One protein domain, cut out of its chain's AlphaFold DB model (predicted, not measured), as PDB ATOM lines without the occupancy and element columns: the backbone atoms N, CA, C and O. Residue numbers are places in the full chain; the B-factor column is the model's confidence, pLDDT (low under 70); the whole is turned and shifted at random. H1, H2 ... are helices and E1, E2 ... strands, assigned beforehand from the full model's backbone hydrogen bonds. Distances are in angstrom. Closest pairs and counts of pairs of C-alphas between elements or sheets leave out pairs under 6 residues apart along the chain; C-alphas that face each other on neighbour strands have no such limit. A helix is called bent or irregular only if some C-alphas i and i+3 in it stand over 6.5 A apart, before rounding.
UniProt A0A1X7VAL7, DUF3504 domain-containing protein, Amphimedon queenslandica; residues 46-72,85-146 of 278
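What this domain is: This is residues 46 to 72 and 85 to 146 of the 278 residues of the protein "DUF3504 domain-containing protein" of Amphimedon queenslandica (UniProt A0A1X7VAL7). The model is a flat, loosely drawn horseshoe: a three-stranded sheet, E1 E2 E3, makes one arm, the small hairpin E4 and E5 with H3 beside E5 makes the other, and H1 and H2 run between them. The printed part has 89 residues with three named helices and five named strands, in the order E1 E2 E3 H1 H2 H3 E4 E5. Both sheets are antiparallel, E1 - E2 - E3 and E4 - E5, and the class is mixed, helices and strands. It is only just compact, close to loose, with a radius of gyration of the C-alphas of 14.3 A and spans of 40 by 37 by 19 A.

Where its parts are: E1, residues 56 to 59, begins at C-alpha (30.843, 115.973, 1.145) and is 9.9 A long. E2, residues 64 to 69, and E3, residues 87 to 92, are 16.4 A each. H1 is residues 95 to 100, 9.2 A, and H2 residues 102 to 111, 14.1 A. H3 is residues 115 to 119, 6.4 A, and E4 residues 125 to 127, 6.5 A. E5, residues 140 to 144, 9.9 A, ends at (20.075, 127.257, -7.703).

How they stand to each other: E1 and E2 form a hairpin, with N 57 and O 66 2.8 A apart. E2 and E3 are antiparallel at 168 degrees, with N 67 and O 89 2.8 A apart. H2 only grazes this sheet, with residues 102 to 107; the C-alphas of Arg 64 and Val 103, the closest of E2 and H2, are 6.5 A apart. H1 is irregular, C-alphas 96 and 99 being 9.3 A apart; it is close to H2 but not clearly touching, at a steep tilt of 51 degrees, the closest C-alphas, of Asp 99 and Ile 105, 6.6 A apart. H2 and H3 are apart. The closest C-alphas of H3 and E5, of Ala 117 and Ala 142, are 4.4 A apart. E4 and E5 form a hairpin, with N 141 and O 126 2.8 A apart. In H2 and H3 every O i to N i+4 pair is within hydrogen-bond range; in H1 0 of 2 are, against 2 of 3 O i to N i+3 pairs.

The domain as a whole: The C-alphas farthest apart, of Asp 85 and Lys 133, are 45.7 A apart. Residues 73 to 84 are not printed, and C-alphas 72 and 85 are 12.2 A apart across this cut. The link from E4 to E5, residues 128 to 139, is long. Confidence is low, under 70, in residues 46 to 55, 69 to 72 and 85 to 86.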
ATOM      1  N   LYS A  46      24.579 133.679  -6.251       41.97
ATOM      2  CA  LYS A  46      25.698 132.756  -6.392       41.97
ATOM      3  C   LYS A  46      25.170 131.451  -5.827       41.97
ATOM      4  O   LYS A  46      24.791 131.412  -4.651       41.97
ATOM      5  N   GLY A  47      25.006 130.451  -6.694       43.09
ATOM      6  CA  GLY A  47      24.664 129.117  -6.241       43.09
ATOM      7  C   GLY A  47      25.672 128.758  -5.160       43.09
ATOM      8  O   GLY A  47      26.824 129.195  -5.217       43.09
ATOM      9  N   ILE A  48      25.235 128.035  -4.136       49.50
ATOM     10  CA  ILE A  48      26.206 127.354  -3.287       49.50
ATOM     11  C   ILE A  48      26.916 126.391  -4.241       49.50
ATOM     12  O   ILE A  48      26.276 125.477  -4.760       49.50
ATOM     13  N   SER A  49      28.156 126.737  -4.584       47.38
ATOM     14  CA  SER A  49      28.978 126.046  -5.573       47.38
ATOM     15  C   SER A  49      29.340 124.662  -5.032       47.38
ATOM     16  O   SER A  49      29.586 124.541  -3.836       47.38
ATOM     17  N   LEU A  50      29.447 123.633  -5.862       44.94
ATOM     18  CA  LEU A  50      30.024 122.322  -5.533       44.94
ATOM     19  C   LEU A  50      31.491 122.431  -5.042       44.94
ATOM     20  O   LEU A  50      31.988 121.499  -4.416       44.94
ATOM     21  N   GLU A  51      32.203 123.551  -5.224       45.03
ATOM     22  CA  GLU A  51      33.437 123.863  -4.460       45.03
ATOM     23  C   GLU A  51      33.192 123.841  -2.926       45.03
ATOM     24  O   GLU A  51      34.076 123.491  -2.133       45.03
ATOM     25  N   ASP A  52      31.963 124.124  -2.478       49.66
ATOM     26  CA  ASP A  52      31.511 123.912  -1.099       49.66
ATOM     27  C   ASP A  52      31.129 122.445  -0.795       49.66
ATOM     28  O   ASP A  52      30.789 122.126   0.347       49.66
ATOM     29  N   GLU A  53      31.282 121.528  -1.757       49.12
ATOM     30  CA  GLU A  53      30.832 120.125  -1.703       49.12
ATOM     31  C   GLU A  53      31.779 119.060  -2.243       49.12
ATOM     32  O   GLU A  53      31.586 117.892  -1.911       49.12
ATOM     33  N   LYS A  54      32.931 119.422  -2.823       49.53
ATOM     34  CA  LYS A  54      34.143 118.565  -2.761       49.53
ATOM     35  C   LYS A  54      34.468 118.129  -1.311       49.53
ATOM     36  O   LYS A  54      35.268 117.231  -1.055       49.53
ATOM     37  N   LYS A  55      33.795 118.770  -0.357       62.09
ATOM     38  CA  LYS A  55      33.749 118.576   1.083       62.09
ATOM     39  C   LYS A  55      32.814 117.452   1.551       62.09
ATOM     40  O   LYS A  55      33.012 117.020   2.680       62.09
ATOM     41  N   LEU A  56      31.825 117.001   0.766       75.12
ATOM     42  CA  LEU A  56      30.843 115.973   1.145       75.12
ATOM     43  C   LEU A  56      31.169 114.620   0.490       75.12
ATOM     44  O   LEU A  56      30.898 114.394  -0.683       75.12
ATOM     45  N   GLN A  57      31.720 113.688   1.260       84.81
ATOM     46  CA  GLN A  57      32.189 112.393   0.759       84.81
ATOM     47  C   GLN A  57      31.391 111.245   1.372       84.81
ATOM     48  O   GLN A  57      31.286 111.161   2.600       84.81
ATOM     49  N   ARG A  58      30.876 110.330   0.538       88.81
ATOM     50  CA  ARG A  58      30.338 109.048   1.015       88.81
ATOM     51  C   ARG A  58      31.492 108.078   1.242       88.81
ATOM     52  O   ARG A  58      32.336 107.902   0.368       88.81
ATOM     53  N   LYS A  59      31.534 107.443   2.408       89.38
ATOM     54  CA  LYS A  59      32.501 106.390   2.735       89.38
ATOM     55  C   LYS A  59      31.757 105.136   3.168       89.38
ATOM     56  O   LYS A  59      30.777 105.231   3.903       89.38
ATOM     57  N   GLY A  60      32.246 103.979   2.733       87.38
ATOM     58  CA  GLY A  60      31.806 102.683   3.243       87.38
ATOM     59  C   GLY A  60      32.421 102.363   4.610       87.38
ATOM     60  O   GLY A  60      33.401 102.986   5.021       87.38
ATOM     61  N   ASN A  61      31.848 101.366   5.290       81.81
ATOM     62  CA  ASN A  61      32.379 100.725   6.501       81.81
ATOM     63  C   ASN A  61      32.729 101.679   7.673       81.81
ATOM     64  O   ASN A  61      33.889 102.058   7.855       81.81
ATOM     65  N   PRO A  62      31.754 102.072   8.519       87.38
ATOM     66  CA  PRO A  62      30.305 102.057   8.276       87.38
ATOM     67  C   PRO A  62      29.886 103.078   7.204       87.38
ATOM     68  O   PRO A  62      30.563 104.098   7.041       87.38
ATOM     69  N   ASP A  63      28.768 102.816   6.510       92.50
ATOM     70  CA  ASP A  63      28.188 103.732   5.511       92.50
ATOM     71  C   ASP A  63      27.913 105.102   6.141       92.50
ATOM     72  O   ASP A  63      27.218 105.212   7.159       92.50
ATOM     73  N   ARG A  64      28.529 106.148   5.591       90.75
ATOM     74  CA  ARG A  64      28.493 107.497   6.160       90.75
ATOM     75  C   ARG A  64      28.768 108.572   5.125       90.75
ATOM     76  O   ARG A  64      29.517 108.355   4.177       90.75
ATOM     77  N   TYR A  65      28.261 109.768   5.398       88.06
ATOM     78  CA  TYR A  65      28.702 110.998   4.750       88.06
ATOM     79  C   TYR A  65      29.616 111.798   5.681       88.06
ATOM     80  O   TYR A  65      29.356 111.916   6.882       88.06
ATOM     81  N   ILE A  66      30.689 112.359   5.129       87.31
ATOM     82  CA  ILE A  66      31.605 113.270   5.818       87.31
ATOM     83  C   ILE A  66      31.569 114.605   5.093       87.31
ATOM     84  O   ILE A  66      31.870 114.638   3.910       87.31
ATOM     85  N   TYR A  67      31.216 115.671   5.805       81.88
ATOM     86  CA  TYR A  67      31.253 117.048   5.335       81.88
ATOM     87  C   TYR A  67      32.407 117.809   5.997       81.88
ATOM     88  O   TYR A  67      32.425 117.931   7.220       81.88
ATOM     89  N   THR A  68      33.334 118.356   5.214       76.94
ATOM     90  CA  THR A  68      34.491 119.118   5.716       76.94
ATOM     91  C   THR A  68      34.392 120.587   5.330       76.94
ATOM     92  O   THR A  68      34.686 120.945   4.203       76.94
ATOM     93  N   LYS A  69      34.025 121.488   6.239       68.31
ATOM     94  CA  LYS A  69      33.987 122.925   5.947       68.31
ATOM     95  C   LYS A  69      35.385 123.545   6.030       68.31
ATOM     96  O   LYS A  69      35.971 123.594   7.111       68.31
ATOM     97  N   ASN A  70      35.843 124.109   4.913       59.19
ATOM     98  CA  ASN A  70      36.997 125.008   4.884       59.19
ATOM     99  C   ASN A  70      36.594 126.419   5.325       59.19
ATOM    100  O   ASN A  70      35.507 126.881   4.971       59.19
ATOM    101  N   SER A  71      37.465 127.093   6.077       53.25
ATOM    102  CA  SER A  71      37.317 128.496   6.474       53.25
ATOM    103  C   SER A  71      37.104 129.348   5.218       53.25
ATOM    104  O   SER A  71      37.944 129.341   4.319       53.25
ATOM    105  N   SER A  72      35.960 130.030   5.099       48.31
ATOM    106  CA  SER A  72      35.652 130.856   3.926       48.31
ATOM    107  C   SER A  72      35.891 132.335   4.230       48.31
ATOM    108  O   SER A  72      35.660 132.793   5.347       48.31
ATOM    109  N   ASP A  85      40.615 125.010  13.281       58.66
ATOM    110  CA  ASP A  85      40.582 123.740  12.562       58.66
ATOM    111  C   ASP A  85      39.357 123.652  11.642       58.66
ATOM    112  O   ASP A  85      38.274 124.180  11.930       58.66
ATOM    113  N   TYR A  86      39.518 122.925  10.538       66.19
ATOM    114  CA  TYR A  86      38.441 122.618   9.607       66.19
ATOM    115  C   TYR A  86      37.287 121.913  10.321       66.19
ATOM    116  O   TYR A  86      37.471 120.920  11.032       66.19
ATOM    117  N   LYS A  87      36.055 122.382  10.103       71.94
ATOM    118  CA  LYS A  87      34.885 121.736  10.704       71.94
ATOM    119  C   LYS A  87      34.554 120.464   9.928       71.94
ATOM    120  O   LYS A  87      34.025 120.541   8.824       71.94
ATOM    121  N   VAL A  88      34.769 119.306  10.547       76.06
ATOM    122  CA  VAL A  88      34.372 118.003   9.999       76.06
ATOM    123  C   VAL A  88      33.093 117.513  10.679       76.06
ATOM    124  O   VAL A  88      33.054 117.304  11.890       76.06
ATOM    125  N   VAL A  89      32.037 117.307   9.896       79.94
ATOM    126  CA  VAL A  89      30.758 116.744  10.343       79.94
ATOM    127  C   VAL A  89      30.581 115.373   9.709       79.94
ATOM    128  O   VAL A  89      30.648 115.230   8.495       79.94
ATOM    129  N   THR A  90      30.324 114.354  10.522       84.62
ATOM    130  CA  THR A  90      30.063 112.991  10.045       84.62
ATOM    131  C   THR A  90      28.627 112.599  10.348       84.62
ATOM    132  O   THR A  90      28.155 112.776  11.471       84.62
ATOM    133  N   VAL A  91      27.955 112.017   9.363       85.62
ATOM    134  CA  VAL A  91      26.616 111.447   9.497       85.62
ATOM    135  C   VAL A  91      26.713 109.973   9.146       85.62
ATOM    136  O   VAL A  91      27.052 109.630   8.017       85.62
ATOM    137  N   VAL A  92      26.468 109.108  10.127       88.56
ATOM    138  CA  VAL A  92      26.563 107.651   9.972       88.56
ATOM    139  C   VAL A  92      25.175 107.089   9.685       88.56
ATOM    140  O   VAL A  92      24.189 107.548  10.268       88.56
ATOM    141  N   ALA A  93      25.097 106.122   8.774       91.44
ATOM    142  CA  ALA A  93      23.850 105.469   8.423       91.44
ATOM    143  C   ALA A  93      23.307 104.659   9.604       91.44
ATOM    144  O   ALA A  93      24.051 104.056  10.376       91.44
ATOM    145  N   ASN A  94      21.984 104.623   9.712       89.69
ATOM    146  CA  ASN A  94      21.269 103.763  10.639       89.69
ATOM    147  C   ASN A  94      20.196 103.024   9.843       89.69
ATOM    148  O   ASN A  94      19.147 103.588   9.536       89.69
ATOM    149  N   SER A  95      20.474 101.769   9.503       89.31
ATOM    150  CA  SER A  95      19.574 100.942   8.697       89.31
ATOM    151  C   SER A  95      18.240 100.663   9.394       89.31
ATOM    152  O   SER A  95      17.224 100.521   8.722       89.31
ATOM    153  N   LYS A  96      18.198 100.670  10.735       91.44
ATOM    154  CA  LYS A  96      16.982 100.367  11.512       91.44
ATOM    155  C   LYS A  96      15.858 101.387  11.314       91.44
ATOM    156  O   LYS A  96      14.698 101.053  11.517       91.44
ATOM    157  N   ILE A  97      16.187 102.629  10.950       85.00
ATOM    158  CA  ILE A  97      15.191 103.690  10.726       85.00
ATOM    159  C   ILE A  97      14.744 103.802   9.259       85.00
ATOM    160  O   ILE A  97      13.894 104.645   8.959       85.00
ATOM    161  N   GLY A  98      15.281 102.950   8.375       87.19
ATOM    162  CA  GLY A  98      14.906 102.862   6.962       87.19
ATOM    163  C   GLY A  98      15.047 104.194   6.229       87.19
ATOM    164  O   GLY A  98      16.015 104.927   6.436       87.19
ATOM    165  N   ASP A  99      14.040 104.546   5.430       81.06
ATOM    166  CA  ASP A  99      14.010 105.751   4.582       81.06
ATOM    167  C   ASP A  99      14.086 107.074   5.353       81.06
ATOM    168  O   ASP A  99      14.327 108.130   4.770       81.06
ATOM    169  N   ARG A 100      13.924 107.040   6.683       81.94
ATOM    170  CA  ARG A 100      14.126 108.209   7.551       81.94
ATOM    171  C   ARG A 100      15.600 108.455   7.877       81.94
ATOM    172  O   ARG A 100      15.923 109.444   8.534       81.94
ATOM    173  N   CYS A 101      16.501 107.566   7.458       84.31
ATOM    174  CA  CYS A 101      17.927 107.717   7.690       84.31
ATOM    175  C   CYS A 101      18.473 108.949   6.956       84.31
ATOM    176  O   CYS A 101      18.362 109.018   5.732       84.31
ATOM    177  N   PRO A 102      19.156 109.883   7.649       84.19
ATOM    178  CA  PRO A 102      19.728 111.063   7.004       84.19
ATOM    179  C   PRO A 102      20.696 110.735   5.859       84.19
ATOM    180  O   PRO A 102      20.731 111.461   4.871       84.19
ATOM    181  N   VAL A 103      21.448 109.629   5.961       87.25
ATOM    182  CA  VAL A 103      22.334 109.158   4.880       87.25
ATOM    183  C   VAL A 103      21.528 108.744   3.653       87.25
ATOM    184  O   VAL A 103      21.885 109.126   2.543       87.25
ATOM    185  N   TYR A 104      20.428 108.013   3.833       87.81
ATOM    186  CA  TYR A 104      19.602 107.539   2.720       87.81
ATOM    187  C   TYR A 104      18.780 108.670   2.099       87.81
ATOM    188  O   TYR A 104      18.698 108.748   0.878       87.81
ATOM    189  N   ILE A 105      18.264 109.603   2.907       85.50
ATOM    190  CA  ILE A 105      17.589 110.818   2.421       85.50
ATOM    191  C   ILE A 105      18.544 111.646   1.556       85.50
ATOM    192  O   ILE A 105      18.187 112.045   0.448       85.50
ATOM    193  N   LEU A 106      19.767 111.880   2.041       85.69
ATOM    194  CA  LEU A 106      20.783 112.640   1.316       85.69
ATOM    195  C   LEU A 106      21.236 111.917   0.045       85.69
ATOM    196  O   LEU A 106      21.375 112.537  -1.005       85.69
ATOM    197  N   HIS A 107      21.424 110.602   0.118       87.50
ATOM    198  CA  HIS A 107      21.771 109.805  -1.049       87.50
ATOM    199  C   HIS A 107      20.662 109.831  -2.110       87.50
ATOM    200  O   HIS A 107      20.948 110.042  -3.287       87.50
ATOM    201  N   ASN A 108      19.399 109.698  -1.695       86.62
ATOM    202  CA  ASN A 108      18.243 109.806  -2.579       86.62
ATOM    203  C   ASN A 108      18.172 111.196  -3.226       86.62
ATOM    204  O   ASN A 108      18.000 111.282  -4.436       86.62
ATOM    205  N   TYR A 109      18.384 112.272  -2.460       86.94
ATOM    206  CA  TYR A 109      18.475 113.632  -2.999       86.94
ATOM    207  C   TYR A 109      19.507 113.734  -4.129       86.94
ATOM    208  O   TYR A 109      19.159 114.123  -5.243       86.94
ATOM    209  N   ILE A 110      20.747 113.306  -3.859       87.19
ATOM    210  CA  ILE A 110      21.856 113.350  -4.822       87.19
ATOM    211  C   ILE A 110      21.525 112.523  -6.071       87.19
ATOM    212  O   ILE A 110      21.743 112.992  -7.182       87.19
ATOM    213  N   SER A 111      20.926 111.337  -5.910       88.00
ATOM    214  CA  SER A 111      20.549 110.456  -7.031       88.00
ATOM    215  C   SER A 111      19.490 111.038  -7.975       88.00
ATOM    216  O   SER A 111      19.271 110.502  -9.056       88.00
ATOM    217  N   LYS A 112      18.788 112.098  -7.554       87.06
ATOM    218  CA  LYS A 112      17.731 112.754  -8.336       87.06
ATOM    219  C   LYS A 112      18.160 114.106  -8.902       87.06
ATOM    220  O   LYS A 112      17.327 114.765  -9.535       87.06
ATOM    221  N   LEU A 113      19.403 114.531  -8.665       87.69
ATOM    222  CA  LEU A 113      19.977 115.718  -9.296       87.69
ATOM    223  C   LEU A 113      20.243 115.437 -10.786       87.69
ATOM    224  O   LEU A 113      20.722 114.353 -11.110       87.69
ATOM    225  N   PRO A 114      19.944 116.382 -11.694       89.75
ATOM    226  CA  PRO A 114      20.266 116.226 -13.108       89.75
ATOM    227  C   PRO A 114      21.777 116.370 -13.341       89.75
ATOM    228  O   PRO A 114      22.428 117.153 -12.650       89.75
ATOM    229  N   ASP A 115      22.318 115.709 -14.366       89.19
ATOM    230  CA  ASP A 115      23.753 115.771 -14.713       89.19
ATOM    231  C   ASP A 115      24.233 117.211 -14.919       89.19
ATOM    232  O   ASP A 115      25.258 117.627 -14.382       89.19
ATOM    233  N   LYS A 116      23.397 118.036 -15.561       89.38
ATOM    234  CA  LYS A 116      23.650 119.470 -15.744       89.38
ATOM    235  C   LYS A 116      23.873 120.225 -14.426       89.38
ATOM    236  O   LYS A 116      24.605 121.207 -14.403       89.38
ATOM    237  N   ALA A 117      23.244 119.811 -13.321       85.81
ATOM    238  CA  ALA A 117      23.504 120.429 -12.021       85.81
ATOM    239  C   ALA A 117      24.915 120.094 -11.519       85.81
ATOM    240  O   ALA A 117      25.569 120.966 -10.958       85.81
ATOM    241  N   GLN A 118      25.400 118.877 -11.770       81.88
ATOM    242  CA  GLN A 118      26.760 118.471 -11.417       81.88
ATOM    243  C   GLN A 118      27.796 119.232 -12.256       81.88
ATOM    244  O   GLN A 118      28.745 119.773 -11.699       81.88
ATOM    245  N   GLU A 119      27.568 119.351 -13.569       85.62
ATOM    246  CA  GLU A 119      28.416 120.135 -14.484       85.62
ATOM    247  C   GLU A 119      28.508 121.612 -14.077       85.62
ATOM    248  O   GLU A 119      29.572 122.222 -14.143       85.62
ATOM    249  N   MET A 120      27.381 122.191 -13.653       80.94
ATOM    250  CA  MET A 120      27.280 123.596 -13.249       80.94
ATOM    251  C   MET A 120      27.674 123.851 -11.794       80.94
ATOM    252  O   MET A 120      27.503 124.972 -11.309       80.94
ATOM    253  N   ASP A 121      28.179 122.840 -11.097       79.06
ATOM    254  CA  ASP A 121      28.618 122.979  -9.718       79.06
ATOM    255  C   ASP A 121      27.443 123.370  -8.773       79.06
ATOM    256  O   ASP A 121      27.600 124.182  -7.865       79.06
ATOM    257  N   LEU A 122      26.226 122.859  -9.009       81.81
ATOM    258  CA  LEU A 122      24.996 123.214  -8.287       81.81
ATOM    259  C   LEU A 122      24.470 122.072  -7.421       81.81
ATOM    260  O   LEU A 122      24.052 121.029  -7.922       81.81
ATOM    261  N   PHE A 123      24.331 122.330  -6.125       81.50
ATOM    262  CA  PHE A 123      23.730 121.349  -5.226       81.50
ATOM    263  C   PHE A 123      22.307 121.639  -4.869       81.50
ATOM    264  O   PHE A 123      21.447 120.822  -5.162       81.50
ATOM    265  N   TYR A 124      22.040 122.785  -4.236       82.69
ATOM    266  CA  TYR A 124      20.700 123.167  -3.811       82.69
ATOM    267  C   TYR A 124      19.885 123.574  -5.031       82.69
ATOM    268  O   TYR A 124      19.865 124.740  -5.427       82.69
ATOM    269  N   CYS A 125      19.221 122.588  -5.622       85.19
ATOM    270  CA  CYS A 125      18.512 122.717  -6.881       85.19
ATOM    271  C   CYS A 125      17.007 122.861  -6.659       85.19
ATOM    272  O   CYS A 125      16.426 122.274  -5.744       85.19
ATOM    273  N   ARG A 126      16.348 123.657  -7.504       85.50
ATOM    274  CA  ARG A 126      14.888 123.825  -7.450       85.50
ATOM    275  C   ARG A 126      14.185 122.524  -7.835       85.50
ATOM    276  O   ARG A 126      14.647 121.811  -8.717       85.50
ATOM    277  N   VAL A 127      13.051 122.234  -7.207       84.56
ATOM    278  CA  VAL A 127      12.213 121.068  -7.540       84.56
ATOM    279  C   VAL A 127      11.441 121.337  -8.837       84.56
ATOM    280  O   VAL A 127      11.028 122.475  -9.076       84.56
ATOM    281  N   TYR A 128      11.213 120.310  -9.661       79.75
ATOM    282  CA  TYR A 128      10.282 120.429 -10.788       79.75
ATOM    283  C   TYR A 128       8.854 120.752 -10.299       79.75
ATOM    284  O   TYR A 128       8.368 120.106  -9.372       79.75
ATOM    285  N   PRO A 129       8.128 121.693 -10.937       74.81
ATOM    286  CA  PRO A 129       6.754 122.032 -10.549       74.81
ATOM    287  C   PRO A 129       5.776 120.856 -10.635       74.81
ATOM    288  O   PRO A 129       4.783 120.814  -9.914       74.81
ATOM    289  N   LYS A 130       6.048 119.907 -11.535       78.88
ATOM    290  CA  LYS A 130       5.308 118.656 -11.679       78.88
ATOM    291  C   LYS A 130       6.283 117.511 -11.464       78.88
ATOM    292  O   LYS A 130       7.357 117.511 -12.061       78.88
ATOM    293  N   LEU A 131       5.908 116.557 -10.618       76.56
ATOM    294  CA  LEU A 131       6.731 115.375 -10.396       76.56
ATOM    295  C   LEU A 131       6.868 114.578 -11.705       76.56
ATOM    296  O   LEU A 131       5.879 114.455 -12.437       76.56
ATOM    297  N   PRO A 132       8.063 114.041 -12.005       79.06
ATOM    298  CA  PRO A 132       8.244 113.175 -13.159       79.06
ATOM    299  C   PRO A 132       7.362 111.929 -13.050       79.06
ATOM    300  O   PRO A 132       7.113 111.433 -11.948       79.06
ATOM    301  N   LYS A 133       6.907 111.404 -14.193       80.56
ATOM    302  CA  LYS A 133       6.098 110.173 -14.229       80.56
ATOM    303  C   LYS A 133       6.932 108.939 -13.891       80.56
ATOM    304  O   LYS A 133       6.426 108.032 -13.237       80.56
ATOM    305  N   ASN A 134       8.189 108.901 -14.330       83.06
ATOM    306  CA  ASN A 134       9.095 107.811 -14.011       83.06
ATOM    307  C   ASN A 134       9.849 108.140 -12.709       83.06
ATOM    308  O   ASN A 134      10.455 109.209 -12.599       83.06
ATOM    309  N   PRO A 135       9.849 107.244 -11.705       79.19
ATOM    310  CA  PRO A 135      10.560 107.468 -10.450       79.19
ATOM    311  C   PRO A 135      12.074 107.655 -10.619       79.19
ATOM    312  O   PRO A 135      12.695 108.223  -9.715       79.19
ATOM    313  N   ASN A 136      12.659 107.194 -11.728       81.81
ATOM    314  CA  ASN A 136      14.087 107.310 -12.028       81.81
ATOM    315  C   ASN A 136      14.486 108.646 -12.658       81.81
ATOM    316  O   ASN A 136      15.668 108.975 -12.621       81.81
ATOM    317  N   ASP A 137      13.533 109.435 -13.149       84.38
ATOM    318  CA  ASP A 137      13.839 110.729 -13.755       84.38
ATOM    319  C   ASP A 137      14.335 111.741 -12.701       84.38
ATOM    320  O   ASP A 137      13.932 111.679 -11.524       84.38
ATOM    321  N   PRO A 138      15.166 112.723 -13.108       85.38
ATOM    322  CA  PRO A 138      15.567 113.824 -12.244       85.38
ATOM    323  C   PRO A 138      14.357 114.552 -11.652       85.38
ATOM    324  O   PRO A 138      13.412 114.914 -12.352       85.38
ATOM    325  N   ARG A 139      14.395 114.809 -10.340       86.75
ATOM    326  CA  ARG A 139      13.323 115.536  -9.623       86.75
ATOM    327  C   ARG A 139      13.631 117.018  -9.435       86.75
ATOM    328  O   ARG A 139      12.768 117.774  -8.978       86.75
ATOM    329  N   TYR A 140      14.831 117.434  -9.826       88.44
ATOM    330  CA  TYR A 140      15.329 118.790  -9.665       88.44
ATOM    331  C   TYR A 140      15.742 119.398 -11.003       88.44
ATOM    332  O   TYR A 140      16.181 118.707 -11.917       88.44
ATOM    333  N   ILE A 141      15.626 120.717 -11.090       88.50
ATOM    334  CA  ILE A 141      16.079 121.536 -12.210       88.50
ATOM    335  C   ILE A 141      17.484 122.037 -11.874       88.50
ATOM    336  O   ILE A 141      17.714 122.457 -10.739       88.50
ATOM    337  N   ALA A 142      18.393 122.064 -12.853       89.19
ATOM    338  CA  ALA A 142      19.735 122.650 -12.740       89.19
ATOM    339  C   ALA A 142      19.685 124.188 -12.605       89.19
ATOM    340  O   ALA A 142      20.108 124.939 -13.482       89.19
ATOM    341  N   ALA A 143      19.082 124.658 -11.517       87.00
ATOM    342  CA  ALA A 143      18.898 126.053 -11.164       87.00
ATOM    343  C   ALA A 143      19.016 126.196  -9.638       87.00
ATOM    344  O   ALA A 143      18.308 125.486  -8.911       87.00
ATOM    345  N   PRO A 144      19.852 127.121  -9.133       83.31
ATOM    346  CA  PRO A 144      20.075 127.257  -7.703       83.31
ATOM    347  C   PRO A 144      18.825 127.756  -6.969       83.31
ATOM    348  O   PRO A 144      18.042 128.589  -7.455       83.31
ATOM    349  N   ILE A 145      18.663 127.269  -5.743       81.25
ATOM    350  CA  ILE A 145      17.753 127.839  -4.754       81.25
ATOM    351  C   ILE A 145      18.443 129.044  -4.108       81.25
ATOM    352  O   ILE A 145      19.593 128.974  -3.676       81.25
ATOM    353  N   GLY A 146      17.724 130.162  -4.008       79.00
ATOM    354  CA  GLY A 146      18.246 131.349  -3.343       79.00
ATOM    355  C   GLY A 146      18.373 131.166  -1.829       79.00
ATOM    356  O   GLY A 146      17.543 130.516  -1.193       79.00
TER     357      GLY A 146